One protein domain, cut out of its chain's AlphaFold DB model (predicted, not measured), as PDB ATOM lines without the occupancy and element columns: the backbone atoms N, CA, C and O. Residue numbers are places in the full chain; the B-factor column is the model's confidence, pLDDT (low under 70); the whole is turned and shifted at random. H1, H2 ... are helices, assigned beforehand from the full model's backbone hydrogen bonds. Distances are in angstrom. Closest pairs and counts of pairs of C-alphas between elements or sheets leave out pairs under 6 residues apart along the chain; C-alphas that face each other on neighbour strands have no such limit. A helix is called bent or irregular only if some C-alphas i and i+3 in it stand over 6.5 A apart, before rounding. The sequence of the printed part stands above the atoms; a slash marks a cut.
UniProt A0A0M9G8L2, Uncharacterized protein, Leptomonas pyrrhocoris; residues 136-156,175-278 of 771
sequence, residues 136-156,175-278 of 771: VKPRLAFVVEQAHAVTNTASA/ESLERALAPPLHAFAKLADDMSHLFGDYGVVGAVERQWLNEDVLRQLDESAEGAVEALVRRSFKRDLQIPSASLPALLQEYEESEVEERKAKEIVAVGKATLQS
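What this domain is: This is residues 136 to 156 and 175 to 278 of the 771 residues of an uncharacterized protein of Leptomonas pyrrhocoris (UniProt A0A0M9G8L2). Six helices stand roughly side by side in a flat slab two helices thick, with H1, H4 and H6 in one layer and H3, H5 and H7 in the other, and the chain zigzags between the layers from H3 to H7. The short H2 sits crosswise near the first turns of H3, and the pair H6 and H7 makes the far end of the slab. The printed part has 125 residues with seven named helices in the order H1 to H7 and no named strand, and its class is all helix. The whole is compact, with a radius of gyration of the C-alphas of 14.6 A, and its C-alphas span 47 by 34 by 19 A.

How they stand to each other: The printed part begins with H1, residues 136 to 156. It touches H3, residues 182 to 194, closest at the C-alphas of Ala 147 and Pro 184, 5.0 A apart, at a shallow tilt of 14 degrees, opposite ways. H2, residues 175 to 180, is close to H1 but not clearly touching, with the C-alphas of Ala 154 and Ala 180 6.6 A apart, and their lines are about perpendicular at 74 degrees. H4, residues 202 to 221, is the hub and touches three helices. Its residues 202 to 209 alone touch H3, closest at the C-alphas of Ala 192 and Val 205, 5.8 A apart, at a shallow tilt of 13 degrees, opposite ways, and the two form a hairpin. H1 and H4 touch and run the same way at a shallow tilt of 15 degrees, the closest C-alphas being those of Ser 155 and Gln 220, 6.4 A apart. H5, residues 223 to 240, forms a hairpin with H4; the closest C-alphas, of Arg 210 and Val 233, are 5.7 A apart, and the tilt is a shallow 7 degrees, opposite ways. H1, H3, H4 and H5 are an up-and-down bundle, each running against the one before it in the chain. H3 and H5 are near each other. H5 only just touches H6, residues 248 to 258, with 3 pairs of C-alphas within 8 A; residues 237 to 240 of H5 alone touch H6, the closest C-alphas being those of Phe 237 and Tyr 255, 7.0 A apart, and the two helices form a hairpin. H6 and H7, residues 262 to 277, form another hairpin at a shallow tilt of 6 degrees, opposite ways, with the C-alphas of Glu 256 and Ala 265 5.7 A apart. H5 and H7 are apart, but only just, at 8.0 A. In H2, H3, H6 and H7 every O i to N i+4 pair is within hydrogen-bond range, against 16 of 17 in H1, 12 of 16 in H4 and 12 of 14 in H5.

Where its parts are: H1 begins at C-alpha 136, (-36.520, 58.302, -2.866), and is 30.5 A long. H2 is six residues, and H3 measures 18.0 A. H4 is 28.1 A long and neither bent nor irregular, but only just: C-alphas 214 and 217 are 6.2 A apart. H5, 25.7 A, begins at C-alpha 223, (-27.820, 28.800, -12.922), and is irregular, with C-alphas 224 and 227 7.8 A apart. H6 measures 15.0 A, and H7, 22.1 A, ends at C-alpha 277, (-22.209, 65.749, -24.360).

The domain as a whole: The two C-alphas farthest apart are those of Ala 156 and Ser 278, 47.8 A. Residues 157 to 174 are not printed, and C-alphas 156 and 175 are 18.8 A apart across this cut, which lies between H1 and H2. Of the links that are printed whole, H2 to H3, H4 to H5 and H6 to H7 are tight, H3 to H4 and H5 to H6 are short, and none is long. The mean pLDDT of the printed part is 81.7, and it is under 70 at residues 154 to 156, 242 and 244.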
ATOM      1  N   VAL A 136     -37.151  59.381  -2.096       73.19
ATOM      2  CA  VAL A 136     -36.520  58.302  -2.866       73.19
ATOM      3  C   VAL A 136     -36.142  57.145  -1.956       73.19
ATOM      4  O   VAL A 136     -36.552  56.013  -2.199       73.19
ATOM      5  N   LYS A 137     -35.393  57.428  -0.884       76.62
ATOM      6  CA  LYS A 137     -34.845  56.388  -0.005       76.62
ATOM      7  C   LYS A 137     -35.939  55.557   0.681       76.62
ATOM      8  O   LYS A 137     -35.859  54.335   0.577       76.62
ATOM      9  N   PRO A 138     -36.979  56.152   1.308       71.94
ATOM     10  CA  PRO A 138     -38.052  55.365   1.918       71.94
ATOM     11  C   PRO A 138     -38.820  54.513   0.901       71.94
ATOM     12  O   PRO A 138     -39.137  53.359   1.174       71.94
ATOM     13  N   ARG A 139     -39.090  55.049  -0.298       77.31
ATOM     14  CA  ARG A 139     -39.800  54.296  -1.342       77.31
ATOM     15  C   ARG A 139     -38.966  53.161  -1.905       77.31
ATOM     16  O   ARG A 139     -39.504  52.085  -2.134       77.31
ATOM     17  N   LEU A 140     -37.676  53.392  -2.123       85.12
ATOM     18  CA  LEU A 140     -36.769  52.355  -2.591       85.12
ATOM     19  C   LEU A 140     -36.661  51.227  -1.562       85.12
ATOM     20  O   LEU A 140     -36.771  50.069  -1.945       85.12
ATOM     21  N   ALA A 141     -36.546  51.555  -0.270       83.12
ATOM     22  CA  ALA A 141     -36.554  50.563   0.804       83.12
ATOM     23  C   ALA A 141     -37.837  49.712   0.792       83.12
ATOM     24  O   ALA A 141     -37.757  48.489   0.800       83.12
ATOM     25  N   PHE A 142     -39.009  50.344   0.657       81.44
ATOM     26  CA  PHE A 142     -40.283  49.628   0.551       81.44
ATOM     27  C   PHE A 142     -40.351  48.698  -0.675       81.44
ATOM     28  O   PHE A 142     -40.809  47.560  -0.573       81.44
ATOM     29  N   VAL A 143     -39.883  49.157  -1.843       86.69
ATOM     30  CA  VAL A 143     -39.839  48.326  -3.061       86.69
ATOM     31  C   VAL A 143     -38.904  47.130  -2.872       86.69
ATOM     32  O   VAL A 143     -39.254  46.022  -3.269       86.69
ATOM     33  N   VAL A 144     -37.755  47.329  -2.225       88.69
ATOM     34  CA  VAL A 144     -36.796  46.262  -1.900       88.69
ATOM     35  C   VAL A 144     -37.412  45.233  -0.949       88.69
ATOM     36  O   VAL A 144     -37.350  44.036  -1.219       88.69
ATOM     37  N   GLU A 145     -38.083  45.668   0.118       84.12
ATOM     38  CA  GLU A 145     -38.793  44.770   1.039       84.12
ATOM     39  C   GLU A 145     -39.862  43.936   0.317       84.12
ATOM     40  O   GLU A 145     -39.936  42.715   0.494       84.12
ATOM     41  N   GLN A 146     -40.653  44.573  -0.555       84.12
ATOM     42  CA  GLN A 146     -41.643  43.885  -1.381       84.12
ATOM     43  C   GLN A 146     -40.984  42.870  -2.325       84.12
ATOM     44  O   GLN A 146     -41.480  41.750  -2.478       84.12
ATOM     45  N   ALA A 147     -39.864  43.240  -2.942       87.69
ATOM     46  CA  ALA A 147     -39.114  42.383  -3.848       87.69
ATOM     47  C   ALA A 147     -38.569  41.142  -3.132       87.69
ATOM     48  O   ALA A 147     -38.771  40.022  -3.611       87.69
ATOM     49  N   HIS A 148     -37.984  41.297  -1.943       86.62
ATOM     50  CA  HIS A 148     -37.533  40.167  -1.129       86.62
ATOM     51  C   HIS A 148     -38.691  39.245  -0.724       86.62
ATOM     52  O   HIS A 148     -38.569  38.024  -0.838       86.62
ATOM     53  N   ALA A 149     -39.836  39.797  -0.308       84.31
ATOM     54  CA  ALA A 149     -41.008  39.002   0.066       84.31
ATOM     55  C   ALA A 149     -41.537  38.148  -1.103       84.31
ATOM     56  O   ALA A 149     -41.835  36.961  -0.929       84.31
ATOM     57  N   VAL A 150     -41.609  38.722  -2.310       84.00
ATOM     58  CA  VAL A 150     -42.047  38.004  -3.520       84.00
ATOM     59  C   VAL A 150     -41.026  36.949  -3.938       84.00
ATOM     60  O   VAL A 150     -41.422  35.822  -4.229       84.00
ATOM     61  N   THR A 151     -39.730  37.272  -3.902       82.12
ATOM     62  CA  THR A 151     -38.652  36.329  -4.256       82.12
ATOM     63  C   THR A 151     -38.711  35.086  -3.362       82.12
ATOM     64  O   THR A 151     -38.787  33.967  -3.863       82.12
ATOM     65  N   ASN A 152     -38.842  35.274  -2.043       76.25
ATOM     66  CA  ASN A 152     -38.960  34.174  -1.078       76.25
ATOM     67  C   ASN A 152     -40.202  33.291  -1.318       76.25
ATOM     68  O   ASN A 152     -40.174  32.088  -1.066       76.25
ATOM     69  N   THR A 153     -41.295  33.878  -1.816       70.69
ATOM     70  CA  THR A 153     -42.544  33.158  -2.110       70.69
ATOM     71  C   THR A 153     -42.468  32.399  -3.441       70.69
ATOM     72  O   THR A 153     -42.945  31.268  -3.536       70.69
ATOM     73  N   ALA A 154     -41.837  32.980  -4.467       65.88
ATOM     74  CA  ALA A 154     -41.637  32.349  -5.773       65.88
ATOM     75  C   ALA A 154     -40.747  31.095  -5.677       65.88
ATOM     76  O   ALA A 154     -41.058  30.061  -6.271       65.88
ATOM     77  N   SER A 155     -39.711  31.144  -4.840       61.88
ATOM     78  CA  SER A 155     -38.812  30.014  -4.565       61.88
ATOM     79  C   SER A 155     -39.510  28.855  -3.839       61.88
ATOM     80  O   SER A 155     -39.230  27.682  -4.098       61.88
ATOM     81  N   ALA A 156     -40.492  29.153  -2.980       58.38
ATOM     82  CA  ALA A 156     -41.324  28.140  -2.318       58.38
ATOM     83  C   ALA A 156     -42.281  27.413  -3.293       58.38
ATOM     84  O   ALA A 156     -42.622  26.246  -3.087       58.38
ATOM     85  N   GLU A 175     -40.224  34.973 -19.956       79.19
ATOM     86  CA  GLU A 175     -41.664  35.209 -19.785       79.19
ATOM     87  C   GLU A 175     -42.236  34.576 -18.505       79.19
ATOM     88  O   GLU A 175     -43.123  35.147 -17.866       79.19
ATOM     89  N   SER A 176     -41.753  33.389 -18.113       79.25
ATOM     90  CA  SER A 176     -42.151  32.761 -16.846       79.25
ATOM     91  C   SER A 176     -41.609  33.520 -15.639       79.25
ATOM     92  O   SER A 176     -42.351  33.728 -14.676       79.25
ATOM     93  N   LEU A 177     -40.354  33.974 -15.715       80.25
ATOM     94  CA  LEU A 177     -39.704  34.724 -14.646       80.25
ATOM     95  C   LEU A 177     -40.334  36.111 -14.473       80.25
ATOM     96  O   LEU A 177     -40.672  36.503 -13.359       80.25
ATOM     97  N   GLU A 178     -40.589  36.812 -15.577       81.50
ATOM     98  CA  GLU A 178     -41.292  38.098 -15.589       81.50
ATOM     99  C   GLU A 178     -42.662  38.009 -14.936       81.50
ATOM    100  O   GLU A 178     -43.030  38.883 -14.159       81.50
ATOM    101  N   ARG A 179     -43.421  36.946 -15.218       81.81
ATOM    102  CA  ARG A 179     -44.745  36.760 -14.620       81.81
ATOM    103  C   ARG A 179     -44.661  36.540 -13.110       81.81
ATOM    104  O   ARG A 179     -45.488  37.081 -12.382       81.81
ATOM    105  N   ALA A 180     -43.681  35.765 -12.648       80.75
ATOM    106  CA  ALA A 180     -43.475  35.495 -11.227       80.75
ATOM    107  C   ALA A 180     -42.998  36.741 -10.459       80.75
ATOM    108  O   ALA A 180     -43.420  36.973  -9.329       80.75
ATOM    109  N   LEU A 181     -42.161  37.564 -11.094       86.06
ATOM    110  CA  LEU A 181     -41.564  38.769 -10.517       86.06
ATOM    111  C   LEU A 181     -42.284  40.059 -10.927       86.06
ATOM    112  O   LEU A 181     -41.751  41.153 -10.743       86.06
ATOM    113  N   ALA A 182     -43.495  39.960 -11.477       84.69
ATOM    114  CA  ALA A 182     -44.167  41.116 -12.052       84.69
ATOM    115  C   ALA A 182     -44.402  42.272 -11.068       84.69
ATOM    116  O   ALA A 182     -44.116  43.413 -11.438       84.69
ATOM    117  N   PRO A 183     -44.861  42.027  -9.823       87.25
ATOM    118  CA  PRO A 183     -45.072  43.111  -8.867       87.25
ATOM    119  C   PRO A 183     -43.804  43.931  -8.554       87.25
ATOM    120  O   PRO A 183     -43.870  45.152  -8.704       87.25
ATOM    121  N   PRO A 184     -42.653  43.333  -8.169       88.94
ATOM    122  CA  PRO A 184     -41.449  44.115  -7.892       88.94
ATOM    123  C   PRO A 184     -40.833  44.757  -9.139       88.94
ATOM    124  O   PRO A 184     -40.434  45.916  -9.067       88.94
ATOM    125  N   LEU A 185     -40.815  44.077 -10.294       87.88
ATOM    126  CA  LEU A 185     -40.304  44.660 -11.547       87.88
ATOM    127  C   LEU A 185     -41.089  45.917 -11.950       87.88
ATOM    128  O   LEU A 185     -40.507  46.945 -12.300       87.88
ATOM    129  N   HIS A 186     -42.416  45.862 -11.840       86.81
ATOM    130  CA  HIS A 186     -43.274  47.018 -12.077       86.81
ATOM    131  C   HIS A 186     -43.026  48.136 -11.052       86.81
ATOM    132  O   HIS A 186     -42.979  49.312 -11.415       86.81
ATOM    133  N   ALA A 187     -42.842  47.788  -9.775       86.75
ATOM    134  CA  ALA A 187     -42.580  48.758  -8.716       86.75
ATOM    135  C   ALA A 187     -41.245  49.501  -8.917       86.75
ATOM    136  O   ALA A 187     -41.213  50.724  -8.764       86.75
ATOM    137  N   PHE A 188     -40.181  48.801  -9.333       88.69
ATOM    138  CA  PHE A 188     -38.904  49.415  -9.712       88.69
ATOM    139  C   PHE A 188     -39.044  50.325 -10.932       88.69
ATOM    140  O   PHE A 188     -38.601  51.472 -10.881       88.69
ATOM    141  N   ALA A 189     -39.702  49.863 -12.000       84.81
ATOM    142  CA  ALA A 189     -39.908  50.669 -13.204       84.81
ATOM    143  C   ALA A 189     -40.685  51.962 -12.909       84.81
ATOM    144  O   ALA A 189     -40.262  53.050 -13.296       84.81
ATOM    145  N   LYS A 190     -41.776  51.856 -12.145       82.19
ATOM    146  CA  LYS A 190     -42.574  53.005 -11.712       82.19
ATOM    147  C   LYS A 190     -41.778  53.963 -10.829       82.19
ATOM    148  O   LYS A 190     -41.901  55.173 -10.987       82.19
ATOM    149  N   LEU A 191     -40.972  53.444  -9.900       82.62
ATOM    150  CA  LEU A 191     -40.129  54.278  -9.046       82.62
ATOM    151  C   LEU A 191     -39.036  54.990  -9.854       82.62
ATOM    152  O   LEU A 191     -38.789  56.163  -9.610       82.62
ATOM    153  N   ALA A 192     -38.411  54.321 -10.824       81.81
ATOM    154  CA  ALA A 192     -37.404  54.930 -11.690       81.81
ATOM    155  C   ALA A 192     -38.000  56.087 -12.506       81.81
ATOM    156  O   ALA A 192     -37.445  57.186 -12.512       81.81
ATOM    157  N   ASP A 193     -39.170  55.881 -13.116       77.94
ATOM    158  CA  ASP A 193     -39.881  56.940 -13.838       77.94
ATOM    159  C   ASP A 193     -40.256  58.099 -12.905       77.94
ATOM    160  O   ASP A 193     -39.945  59.256 -13.210       77.94
ATOM    161  N   ASP A 194     -40.827  57.799 -11.732       75.25
ATOM    162  CA  ASP A 194     -41.141  58.783 -10.689       75.25
ATOM    163  C   ASP A 194     -39.914  59.589 -10.237       75.25
ATOM    164  O   ASP A 194     -40.091  60.697  -9.744       75.25
ATOM    165  N   MET A 195     -38.688  59.084 -10.398       77.06
ATOM    166  CA  MET A 195     -37.455  59.755  -9.959       77.06
ATOM    167  C   MET A 195     -36.582  60.263 -11.111       77.06
ATOM    168  O   MET A 195     -35.497  60.781 -10.868       77.06
ATOM    169  N   SER A 196     -37.043  60.182 -12.360       73.19
ATOM    170  CA  SER A 196     -36.261  60.594 -13.541       73.19
ATOM    171  C   SER A 196     -35.867  62.075 -13.572       73.19
ATOM    172  O   SER A 196     -34.947  62.462 -14.291       73.19
ATOM    173  N   HIS A 197     -36.528  62.922 -12.784       70.38
ATOM    174  CA  HIS A 197     -36.172  64.330 -12.596       70.38
ATOM    175  C   HIS A 197     -35.135  64.566 -11.494       70.38
ATOM    176  O   HIS A 197     -34.532  65.639 -11.456       70.38
ATOM    177  N   LEU A 198     -34.902  63.585 -10.617       72.25
ATOM    178  CA  LEU A 198     -33.872  63.634  -9.584       72.25
ATOM    179  C   LEU A 198     -32.553  63.166 -10.162       72.25
ATOM    180  O   LEU A 198     -32.177  61.998 -10.073       72.25
ATOM    181  N   PHE A 199     -31.835  64.125 -10.732       74.38
ATOM    182  CA  PHE A 199     -30.561  63.889 -11.395       74.38
ATOM    183  C   PHE A 199     -29.576  63.040 -10.565       74.38
ATOM    184  O   PHE A 199     -28.888  62.193 -11.130       74.38
ATOM    185  N   GLY A 200     -29.525  63.241  -9.242       73.88
ATOM    186  CA  GLY A 200     -28.633  62.503  -8.340       73.88
ATOM    187  C   GLY A 200     -29.120  61.103  -7.949       73.88
ATOM    188  O   GLY A 200     -28.304  60.201  -7.790       73.88
ATOM    189  N   ASP A 201     -30.433  60.904  -7.823       76.38
ATOM    190  CA  ASP A 201     -30.993  59.696  -7.206       76.38
ATOM    191  C   ASP A 201     -31.539  58.677  -8.219       76.38
ATOM    192  O   ASP A 201     -31.721  57.508  -7.878       76.38
ATOM    193  N   TYR A 202     -31.778  59.087  -9.471       80.44
ATOM    194  CA  TYR A 202     -32.365  58.231 -10.506       80.44
ATOM    195  C   TYR A 202     -31.633  56.888 -10.666       80.44
ATOM    196  O   TYR A 202     -32.253  55.824 -10.610       80.44
ATOM    197  N   GLY A 203     -30.305  56.916 -10.823       80.12
ATOM    198  CA  GLY A 203     -29.540  55.690 -11.070       80.12
ATOM    199  C   GLY A 203     -29.441  54.753  -9.875       80.12
ATOM    200  O   GLY A 203     -29.121  53.582 -10.063       80.12
ATOM    201  N   VAL A 204     -29.751  55.227  -8.663       85.62
ATOM    202  CA  VAL A 204     -29.770  54.383  -7.461       85.62
ATOM    203  C   VAL A 204     -30.874  53.333  -7.572       85.62
ATOM    204  O   VAL A 204     -30.650  52.176  -7.230       85.62
ATOM    205  N   VAL A 205     -32.044  53.703  -8.106       87.81
ATOM    206  CA  VAL A 205     -33.179  52.779  -8.276       87.81
ATOM    207  C   VAL A 205     -32.795  51.621  -9.195       87.81
ATOM    208  O   VAL A 205     -33.007  50.460  -8.851       87.81
ATOM    209  N   GLY A 206     -32.185  51.937 -10.337       87.88
ATOM    210  CA  GLY A 206     -31.729  50.940 -11.300       87.88
ATOM    211  C   GLY A 206     -30.594  50.063 -10.782       87.88
ATOM    212  O   GLY A 206     -30.607  48.854 -10.996       87.88
ATOM    213  N   ALA A 207     -29.629  50.647 -10.066       89.31
ATOM    214  CA  ALA A 207     -28.540  49.888  -9.454       89.31
ATOM    215  C   ALA A 207     -29.071  48.860  -8.442       89.31
ATOM    216  O   ALA A 207     -28.675  47.698  -8.487       89.31
ATOM    217  N   VAL A 208     -30.018  49.260  -7.589       92.06
ATOM    218  CA  VAL A 208     -30.645  48.363  -6.607       92.06
ATOM    219  C   VAL A 208     -31.511  47.294  -7.279       92.06
ATOM    220  O   VAL A 208     -31.465  46.139  -6.866       92.06
ATOM    221  N   GLU A 209     -32.249  47.630  -8.342       92.12
ATOM    222  CA  GLU A 209     -32.987  46.642  -9.146       92.12
ATOM    223  C   GLU A 209     -32.042  45.575  -9.720       92.12
ATOM    224  O   GLU A 209     -32.304  44.379  -9.588       92.12
ATOM    225  N   ARG A 210     -30.922  45.988 -10.332       91.31
ATOM    226  CA  ARG A 210     -29.926  45.066 -10.900       91.31
ATOM    227  C   ARG A 210     -29.235  44.233  -9.826       91.31
ATOM    228  O   ARG A 210     -29.026  43.043 -10.038       91.31
ATOM    229  N   GLN A 211     -28.915  44.834  -8.681       91.62
ATOM    230  CA  GLN A 211     -28.343  44.115  -7.546       91.62
ATOM    231  C   GLN A 211     -29.304  43.033  -7.046       91.62
ATOM    232  O   GLN A 211     -28.905  41.881  -6.945       91.62
ATOM    233  N   TRP A 212     -30.577  43.363  -6.822       92.56
ATOM    234  CA  TRP A 212     -31.595  42.392  -6.410       92.56
ATOM    235  C   TRP A 212     -31.750  41.244  -7.427       92.56
ATOM    236  O   TRP A 212     -31.795  40.071  -7.051       92.56
ATOM    237  N   LEU A 213     -31.769  41.555  -8.728       90.31
ATOM    238  CA  LEU A 213     -31.827  40.542  -9.789       90.31
ATOM    239  C   LEU A 213     -30.612  39.593  -9.760       90.31
ATOM    240  O   LEU A 213     -30.777  38.379  -9.882       90.31
ATOM    241  N   ASN A 214     -29.405  40.129  -9.567       89.12
ATOM    242  CA  ASN A 214     -28.164  39.351  -9.601       89.12
ATOM    243  C   ASN A 214     -27.848  38.624  -8.281       89.12
ATOM    244  O   ASN A 214     -27.330  37.512  -8.308       89.12
ATOM    245  N   GLU A 215     -28.127  39.228  -7.127       88.94
ATOM    246  CA  GLU A 215     -27.710  38.712  -5.814       88.94
ATOM    247  C   GLU A 215     -28.807  37.914  -5.102       88.94
ATOM    248  O   GLU A 215     -28.503  36.962  -4.377       88.94
ATOM    249  N   ASP A 216     -30.082  38.254  -5.314       87.88
ATOM    250  CA  ASP A 216     -31.200  37.588  -4.645       87.88
ATOM    251  C   ASP A 216     -31.944  36.637  -5.571       87.88
ATOM    252  O   ASP A 216     -32.109  35.466  -5.232       87.88
ATOM    253  N   VAL A 217     -32.389  37.114  -6.737       85.94
ATOM    254  CA  VAL A 217     -33.193  36.303  -7.666       85.94
ATOM    255  C   VAL A 217     -32.357  35.165  -8.245       85.94
ATOM    256  O   VAL A 217     -32.759  34.008  -8.143       85.94
ATOM    257  N   LEU A 218     -31.176  35.465  -8.797       85.62
ATOM    258  CA  LEU A 218     -30.289  34.438  -9.354       85.62
ATOM    259  C   LEU A 218     -29.823  33.437  -8.286       85.62
ATOM    260  O   LEU A 218     -29.807  32.236  -8.535       85.62
ATOM    261  N   ARG A 219     -29.524  33.904  -7.067       84.50
ATOM    262  CA  ARG A 219     -29.131  33.037  -5.943       84.50
ATOM    263  C   ARG A 219     -30.241  32.082  -5.502       84.50
ATOM    264  O   ARG A 219     -29.941  31.039  -4.932       84.50
ATOM    265  N   GLN A 220     -31.508  32.449  -5.688       80.38
ATOM    266  CA  GLN A 220     -32.643  31.611  -5.296       80.38
ATOM    267  C   GLN A 220     -33.134  30.664  -6.404       80.38
ATOM    268  O   GLN A 220     -33.780  29.670  -6.080       80.38
ATOM    269  N   LEU A 221     -32.855  30.962  -7.680       75.31
ATOM    270  CA  LEU A 221     -33.326  30.199  -8.851       75.31
ATOM    271  C   LEU A 221     -32.214  29.402  -9.571       75.31
ATOM    272  O   LEU A 221     -32.483  28.729 -10.572       75.31
ATOM    273  N   ASP A 222     -30.986  29.468  -9.048       74.88
ATOM    274  CA  ASP A 222     -29.767  28.824  -9.552       74.88
ATOM    275  C   ASP A 222     -29.402  29.195 -11.014       74.88
ATOM    276  O   ASP A 222     -30.043  30.022 -11.668       74.88
ATOM    277  N   GLU A 223     -28.349  28.568 -11.558       77.06
ATOM    278  CA  GLU A 223     -27.820  28.800 -12.922       77.06
ATOM    279  C   GLU A 223     -28.875  28.595 -14.030       77.06
ATOM    280  O   GLU A 223     -28.752  29.117 -15.137       77.06
ATOM    281  N   SER A 224     -29.969  27.885 -13.733       74.25
ATOM    282  CA  SER A 224     -31.073  27.640 -14.671       74.25
ATOM    283  C   SER A 224     -31.817  28.909 -15.118       74.25
ATOM    284  O   SER A 224     -32.478  28.898 -16.162       74.25
ATOM    285  N   ALA A 225     -31.710  29.998 -14.346       78.31
ATOM    286  CA  ALA A 225     -32.353  31.284 -14.609       78.31
ATOM    287  C   ALA A 225     -31.392  32.364 -15.138       78.31
ATOM    288  O   ALA A 225     -31.850  33.467 -15.445       78.31
ATOM    289  N   GLU A 226     -30.096  32.068 -15.292       83.31
ATOM    290  CA  GLU A 226     -29.050  33.052 -15.617       83.31
ATOM    291  C   GLU A 226     -29.374  33.865 -16.880       83.31
ATOM    292  O   GLU A 226     -29.440  35.092 -16.829       83.31
ATOM    293  N   GLY A 227     -29.697  33.199 -17.993       82.19
ATOM    294  CA  GLY A 227     -30.033  33.891 -19.244       82.19
ATOM    295  C   GLY A 227     -31.312  34.737 -19.162       82.19
ATOM    296  O   GLY A 227     -31.440  35.751 -19.854       82.19
ATOM    297  N   ALA A 228     -32.263  34.356 -18.303       82.12
ATOM    298  CA  ALA A 228     -33.489  35.121 -18.096       82.12
ATOM    299  C   ALA A 228     -33.248  36.363 -17.226       82.12
ATOM    300  O   ALA A 228     -33.745  37.447 -17.548       82.12
ATOM    301  N   VAL A 229     -32.447  36.222 -16.168       87.00
ATOM    302  CA  VAL A 229     -32.004  37.326 -15.305       87.00
ATOM    303  C   VAL A 229     -31.154  38.318 -16.102       87.00
ATOM    304  O   VAL A 229     -31.433  39.516 -16.068       87.00
ATOM    305  N   GLU A 230     -30.201  37.845 -16.908       86.12
ATOM    306  CA  GLU A 230     -29.361  38.692 -17.765       86.12
ATOM    307  C   GLU A 230     -30.213  39.520 -18.747       86.12
ATOM    308  O   GLU A 230     -29.968  40.711 -18.965       86.12
ATOM    309  N   ALA A 231     -31.272  38.931 -19.312       84.81
ATOM    310  CA  ALA A 231     -32.199  39.652 -20.182       84.81
ATOM    311  C   ALA A 231     -32.956  40.775 -19.447       84.81
ATOM    312  O   ALA A 231     -33.158  41.845 -20.029       84.81
ATOM    313  N   LEU A 232     -33.359  40.564 -18.188       86.56
ATOM    314  CA  LEU A 232     -34.008  41.583 -17.353       86.56
ATOM    315  C   LEU A 232     -33.035  42.697 -16.956       86.56
ATOM    316  O   LEU A 232     -33.362  43.877 -17.094       86.56
ATOM    317  N   VAL A 233     -31.809  42.338 -16.576       87.88
ATOM    318  CA  VAL A 233     -30.728  43.286 -16.276       87.88
ATOM    319  C   VAL A 233     -30.420  44.163 -17.495       87.88
ATOM    320  O   VAL A 233     -30.398  45.391 -17.385       87.88
ATOM    321  N   ARG A 234     -30.305  43.577 -18.695       83.25
ATOM    322  CA  ARG A 234     -30.147  44.331 -19.954       83.25
ATOM    323  C   ARG A 234     -31.297  45.310 -20.207       83.25
ATOM    324  O   ARG A 234     -31.071  46.382 -20.770       83.25
ATOM    325  N   ARG A 235     -32.537  44.971 -19.836       82.75
ATOM    326  CA  ARG A 235     -33.681  45.896 -19.962       82.75
ATOM    327  C   ARG A 235     -33.588  47.053 -18.972       82.75
ATOM    328  O   ARG A 235     -33.834  48.184 -19.389       82.75
ATOM    329  N   SER A 236     -33.177  46.789 -17.732       85.44
ATOM    330  CA  SER A 236     -32.904  47.826 -16.727       85.44
ATOM    331  C   SER A 236     -31.845  48.818 -17.235       85.44
ATOM    332  O   SER A 236     -32.114  50.015 -17.317       85.44
ATOM    333  N   PHE A 237     -30.711  48.330 -17.759       84.44
ATOM    334  CA  PHE A 237     -29.696  49.189 -18.390       84.44
ATOM    335  C   PHE A 237     -30.245  50.015 -19.556       84.44
ATOM    336  O   PHE A 237     -30.013  51.220 -19.631       84.44
ATOM    337  N   LYS A 238     -30.998  49.397 -20.476       80.06
ATOM    338  CA  LYS A 238     -31.579  50.110 -21.626       80.06
ATOM    339  C   LYS A 238     -32.547  51.215 -21.216       80.06
ATOM    340  O   LYS A 238     -32.620  52.215 -21.930       80.06
ATOM    341  N   ARG A 239     -33.297  51.026 -20.126       79.56
ATOM    342  CA  ARG A 239     -34.160  52.058 -19.540       79.56
ATOM    343  C   ARG A 239     -33.305  53.203 -18.999       79.56
ATOM    344  O   ARG A 239     -33.497  54.347 -19.402       79.56
ATOM    345  N   ASP A 240     -32.317  52.883 -18.171       78.38
ATOM    346  CA  ASP A 240     -31.549  53.876 -17.419       78.38
ATOM    347  C   ASP A 240     -30.569  54.686 -18.274       78.38
ATOM    348  O   ASP A 240     -30.391  55.879 -18.046       78.38
ATOM    349  N   LEU A 241     -29.988  54.087 -19.315       76.81
ATOM    350  CA  LEU A 241     -29.052  54.760 -20.225       76.81
ATOM    351  C   LEU A 241     -29.719  55.835 -21.098       76.81
ATOM    352  O   LEU A 241     -29.039  56.694 -21.662       76.81
ATOM    353  N   GLN A 242     -31.048  55.797 -21.223       69.75
ATOM    354  CA  GLN A 242     -31.824  56.804 -21.952       69.75
ATOM    355  C   GLN A 242     -32.177  58.019 -21.093       69.75
ATOM    356  O   GLN A 242     -32.684  59.007 -21.636       69.75
ATOM    357  N   ILE A 243     -31.946  57.950 -19.779       71.50
ATOM    358  CA  ILE A 243     -32.332  58.986 -18.831       71.50
ATOM    359  C   ILE A 243     -31.070  59.661 -18.272       71.50
ATOM    360  O   ILE A 243     -30.126  58.998 -17.840       71.50
ATOM    361  N   PRO A 244     -31.015  61.000 -18.281       66.56
ATOM    362  CA  PRO A 244     -29.943  61.726 -17.609       66.56
ATOM    363  C   PRO A 244     -29.847  61.409 -16.136       66.56
ATOM    364  O   PRO A 244     -30.826  61.534 -15.406       66.56
ATOM    365  N   SER A 245     -28.632  61.162 -15.678       77.38
ATOM    366  CA  SER A 245     -28.358  61.086 -14.252       77.38
ATOM    367  C   SER A 245     -26.888  61.338 -13.960       77.38
ATOM    368  O   SER A 245     -26.027  61.113 -14.815       77.38
ATOM    369  N   ALA A 246     -26.590  61.752 -12.731       80.75
ATOM    370  CA  ALA A 246     -25.227  61.854 -12.215       80.75
ATOM    371  C   ALA A 246     -24.480  60.512 -12.315       80.75
ATOM    372  O   ALA A 246     -23.271  60.480 -12.520       80.75
ATOM    373  N   SER A 247     -25.217  59.403 -12.237       83.38
ATOM    374  CA  SER A 247     -24.729  58.031 -12.382       83.38
ATOM    375  C   SER A 247     -24.459  57.590 -13.821       83.38
ATOM    376  O   SER A 247     -23.845  56.544 -14.007       83.38
ATOM    377  N   LEU A 248     -24.883  58.343 -14.845       83.06
ATOM    378  CA  LEU A 248     -24.755  57.932 -16.248       83.06
ATOM    379  C   LEU A 248     -23.315  57.547 -16.664       83.06
ATOM    380  O   LEU A 248     -23.172  56.556 -17.377       83.06
ATOM    381  N   PRO A 249     -22.241  58.246 -16.229       85.38
ATOM    382  CA  PRO A 249     -20.870  57.824 -16.525       85.38
ATOM    383  C   PRO A 249     -20.526  56.441 -15.957       85.38
ATOM    384  O   PRO A 249     -19.961  55.617 -16.671       85.38
ATOM    385  N   ALA A 250     -20.899  56.175 -14.701       85.94
ATOM    386  CA  ALA A 250     -20.646  54.893 -14.047       85.94
ATOM    387  C   ALA A 250     -21.501  53.774 -14.664       85.94
ATOM    388  O   ALA A 250     -21.001  52.689 -14.925       85.94
ATOM    389  N   LEU A 251     -22.762  54.075 -14.987       86.38
ATOM    390  CA  LEU A 251     -23.689  53.157 -15.651       86.38
ATOM    391  C   LEU A 251     -23.189  52.733 -17.040       86.38
ATOM    392  O   LEU A 251     -23.356  51.585 -17.438       86.38
ATOM    393  N   LEU A 252     -22.580  53.658 -17.787       86.62
ATOM    394  CA  LEU A 252     -21.985  53.358 -19.089       86.62
ATOM    395  C   LEU A 252     -20.805  52.399 -18.972       86.62
ATOM    396  O   LEU A 252     -20.684  51.504 -19.804       86.62
ATOM    397  N   GLN A 253     -19.970  52.582 -17.950       86.56
ATOM    398  CA  GLN A 253     -18.862  51.681 -17.664       86.56
ATOM    399  C   GLN A 253     -19.372  50.295 -17.237       86.56
ATOM    400  O   GLN A 253     -18.952  49.298 -17.811       86.56
ATOM    401  N   GLU A 254     -20.336  50.235 -16.313       87.06
ATOM    402  CA  GLU A 254     -20.980  48.990 -15.859       87.06
ATOM    403  C   GLU A 254     -21.608  48.215 -17.036       87.06
ATOM    404  O   GLU A 254     -21.486  46.994 -17.136       87.06
ATOM    405  N   TYR A 255     -22.247  48.922 -17.975       86.69
ATOM    406  CA  TYR A 255     -22.812  48.314 -19.179       86.69
ATOM    407  C   TYR A 255     -21.735  47.801 -20.152       86.69
ATOM    408  O   TYR A 255     -21.876  46.719 -20.714       86.69
ATOM    409  N   GLU A 256     -20.658  48.564 -20.362       84.88
ATOM    410  CA  GLU A 256     -19.540  48.168 -21.234       84.88
ATOM    411  C   GLU A 256     -18.777  46.955 -20.675       84.88
ATOM    412  O   GLU A 256     -18.336  46.108 -21.447       84.88
ATOM    413  N   GLU A 257     -18.673  46.838 -19.349       84.25
ATOM    414  CA  GLU A 257     -18.056  45.699 -18.660       84.25
ATOM    415  C   GLU A 257     -18.958  44.451 -18.629       84.25
ATOM    416  O   GLU A 257     -18.444  43.332 -18.594       84.25
ATOM    417  N   SER A 258     -20.287  44.618 -18.664       80.06
ATOM    418  CA  SER A 258     -21.255  43.510 -18.594       80.06
ATOM    419  C   SER A 258     -21.711  42.965 -19.952       80.06
ATOM    420  O   SER A 258     -22.095  41.799 -20.037       80.06
ATOM    421  N   GLU A 259     -21.684  43.758 -21.030       84.31
ATOM    422  CA  GLU A 259     -22.161  43.315 -22.345       84.31
ATOM    423  C   GLU A 259     -21.070  42.593 -23.154       84.31
ATOM    424  O   GLU A 259     -20.100  43.187 -23.622       84.31
ATOM    425  N   VAL A 260     -21.285  41.299 -23.400       77.50
ATOM    426  CA  VAL A 260     -20.366  40.435 -24.161       77.50
ATOM    427  C   VAL A 260     -20.401  40.752 -25.666       77.50
ATOM    428  O   VAL A 260     -19.412  40.562 -26.381       77.50
ATOM    429  N   GLU A 261     -21.526  41.256 -26.185       81.31
ATOM    430  CA  GLU A 261     -21.660  41.615 -27.600       81.31
ATOM    431  C   GLU A 261     -21.098  43.015 -27.919       81.31
ATOM    432  O   GLU A 261     -21.791  44.031 -27.819       81.31
ATOM    433  N   GLU A 262     -19.871  43.063 -28.450       80.81
ATOM    434  CA  GLU A 262     -19.138  44.307 -28.760       80.81
ATOM    435  C   GLU A 262     -19.929  45.301 -29.639       80.81
ATOM    436  O   GLU A 262     -19.827  46.519 -29.478       80.81
ATOM    437  N   ARG A 263     -20.753  44.809 -30.574       82.88
ATOM    438  CA  ARG A 263     -21.589  45.672 -31.426       82.88
ATOM    439  C   ARG A 263     -22.685  46.382 -30.625       82.88
ATOM    440  O   ARG A 263     -22.869  47.584 -30.803       82.88
ATOM    441  N   LYS A 264     -23.393  45.655 -29.753       79.69
ATOM    442  CA  LYS A 264     -24.457  46.215 -28.905       79.69
ATOM    443  C   LYS A 264     -23.875  47.159 -27.858       79.69
ATOM    444  O   LYS A 264     -24.440  48.229 -27.639       79.69
ATOM    445  N   ALA A 265     -22.722  46.799 -27.289       81.88
ATOM    446  CA  ALA A 265     -21.947  47.670 -26.412       81.88
ATOM    447  C   ALA A 265     -21.635  49.006 -27.107       81.88
ATOM    448  O   ALA A 265     -22.023  50.063 -26.615       81.88
ATOM    449  N   LYS A 266     -21.055  48.977 -28.316       84.19
ATOM    450  CA  LYS A 266     -20.733  50.192 -29.090       84.19
ATOM    451  C   LYS A 266     -21.952  51.060 -29.409       84.19
ATOM    452  O   LYS A 266     -21.865  52.280 -29.277       84.19
ATOM    453  N   GLU A 267     -23.065  50.461 -29.833       82.00
ATOM    454  CA  GLU A 267     -24.291  51.196 -30.185       82.00
ATOM    455  C   GLU A 267     -24.872  51.943 -28.973       82.00
ATOM    456  O   GLU A 267     -25.165  53.137 -29.058       82.00
ATOM    457  N   ILE A 268     -24.979  51.276 -27.824       77.25
ATOM    458  CA  ILE A 268     -25.569  51.856 -26.611       77.25
ATOM    459  C   ILE A 268     -24.613  52.844 -25.927       77.25
ATOM    460  O   ILE A 268     -25.038  53.924 -25.507       77.25
ATOM    461  N   VAL A 269     -23.310  52.547 -25.894       81.12
ATOM    462  CA  VAL A 269     -22.293  53.471 -25.373       81.12
ATOM    463  C   VAL A 269     -22.242  54.761 -26.197       81.12
ATOM    464  O   VAL A 269     -22.063  55.842 -25.633       81.12
ATOM    465  N   ALA A 270     -22.444  54.693 -27.518       83.44
ATOM    466  CA  ALA A 270     -22.528  55.885 -28.361       83.44
ATOM    467  C   ALA A 270     -23.720  56.783 -27.985       83.44
ATOM    468  O   ALA A 270     -23.557  58.003 -27.903       83.44
ATOM    469  N   VAL A 271     -24.888  56.193 -27.703       78.00
ATOM    470  CA  VAL A 271     -26.077  56.932 -27.240       78.00
ATOM    471  C   VAL A 271     -25.804  57.611 -25.898       78.00
ATOM    472  O   VAL A 271     -26.035  58.812 -25.769       78.00
ATOM    473  N   GLY A 272     -25.240  56.896 -24.922       77.62
ATOM    474  CA  GLY A 272     -24.923  57.489 -23.620       77.62
ATOM    475  C   GLY A 272     -23.854  58.583 -23.693       77.62
ATOM    476  O   GLY A 272     -24.001  59.628 -23.061       77.62
ATOM    477  N   LYS A 273     -22.819  58.416 -24.529       82.62
ATOM    478  CA  LYS A 273     -21.811  59.465 -24.784       82.62
ATOM    479  C   LYS A 273     -22.429  60.710 -25.426       82.62
ATOM    480  O   LYS A 273     -22.067  61.821 -25.045       82.62
ATOM    481  N   ALA A 274     -23.381  60.549 -26.346       82.00
ATOM    482  CA  ALA A 274     -24.120  61.673 -26.920       82.00
ATOM    483  C   ALA A 274     -24.971  62.401 -25.862       82.00
ATOM    484  O   ALA A 274     -24.970  63.633 -25.816       82.00
ATOM    485  N   THR A 275     -25.632  61.660 -24.965       77.94
ATOM    486  CA  THR A 275     -26.376  62.228 -23.828       77.94
ATOM    487  C   THR A 275     -25.456  63.021 -22.898       77.94
ATOM    488  O   THR A 275     -25.767  64.170 -22.581       77.94
ATOM    489  N   LEU A 276     -24.285  62.475 -22.540       80.19
ATOM    490  CA  LEU A 276     -23.276  63.156 -21.714       80.19
ATOM    491  C   LEU A 276     -22.792  64.484 -22.319       80.19
ATOM    492  O   LEU A 276     -22.522  65.437 -21.594       80.19
ATOM    493  N   GLN A 277     -22.693  64.562 -23.647       83.56
ATOM    494  CA  GLN A 277     -22.209  65.749 -24.360       83.56
ATOM    495  C   GLN A 277     -23.292  66.818 -24.595       83.56
ATOM    496  O   GLN A 277     -22.981  67.939 -25.018       83.56
ATOM    497  N   SER A 278     -24.559  66.500 -24.329       80.75
ATOM    498  CA  SER A 278     -25.680  67.406 -24.582       80.75
ATOM    499  C   SER A 278     -25.636  68.675 -23.712       80.75
ATOM    500  O   SER A 278     -25.057  68.707 -22.623       80.75
TER     501      SER A 278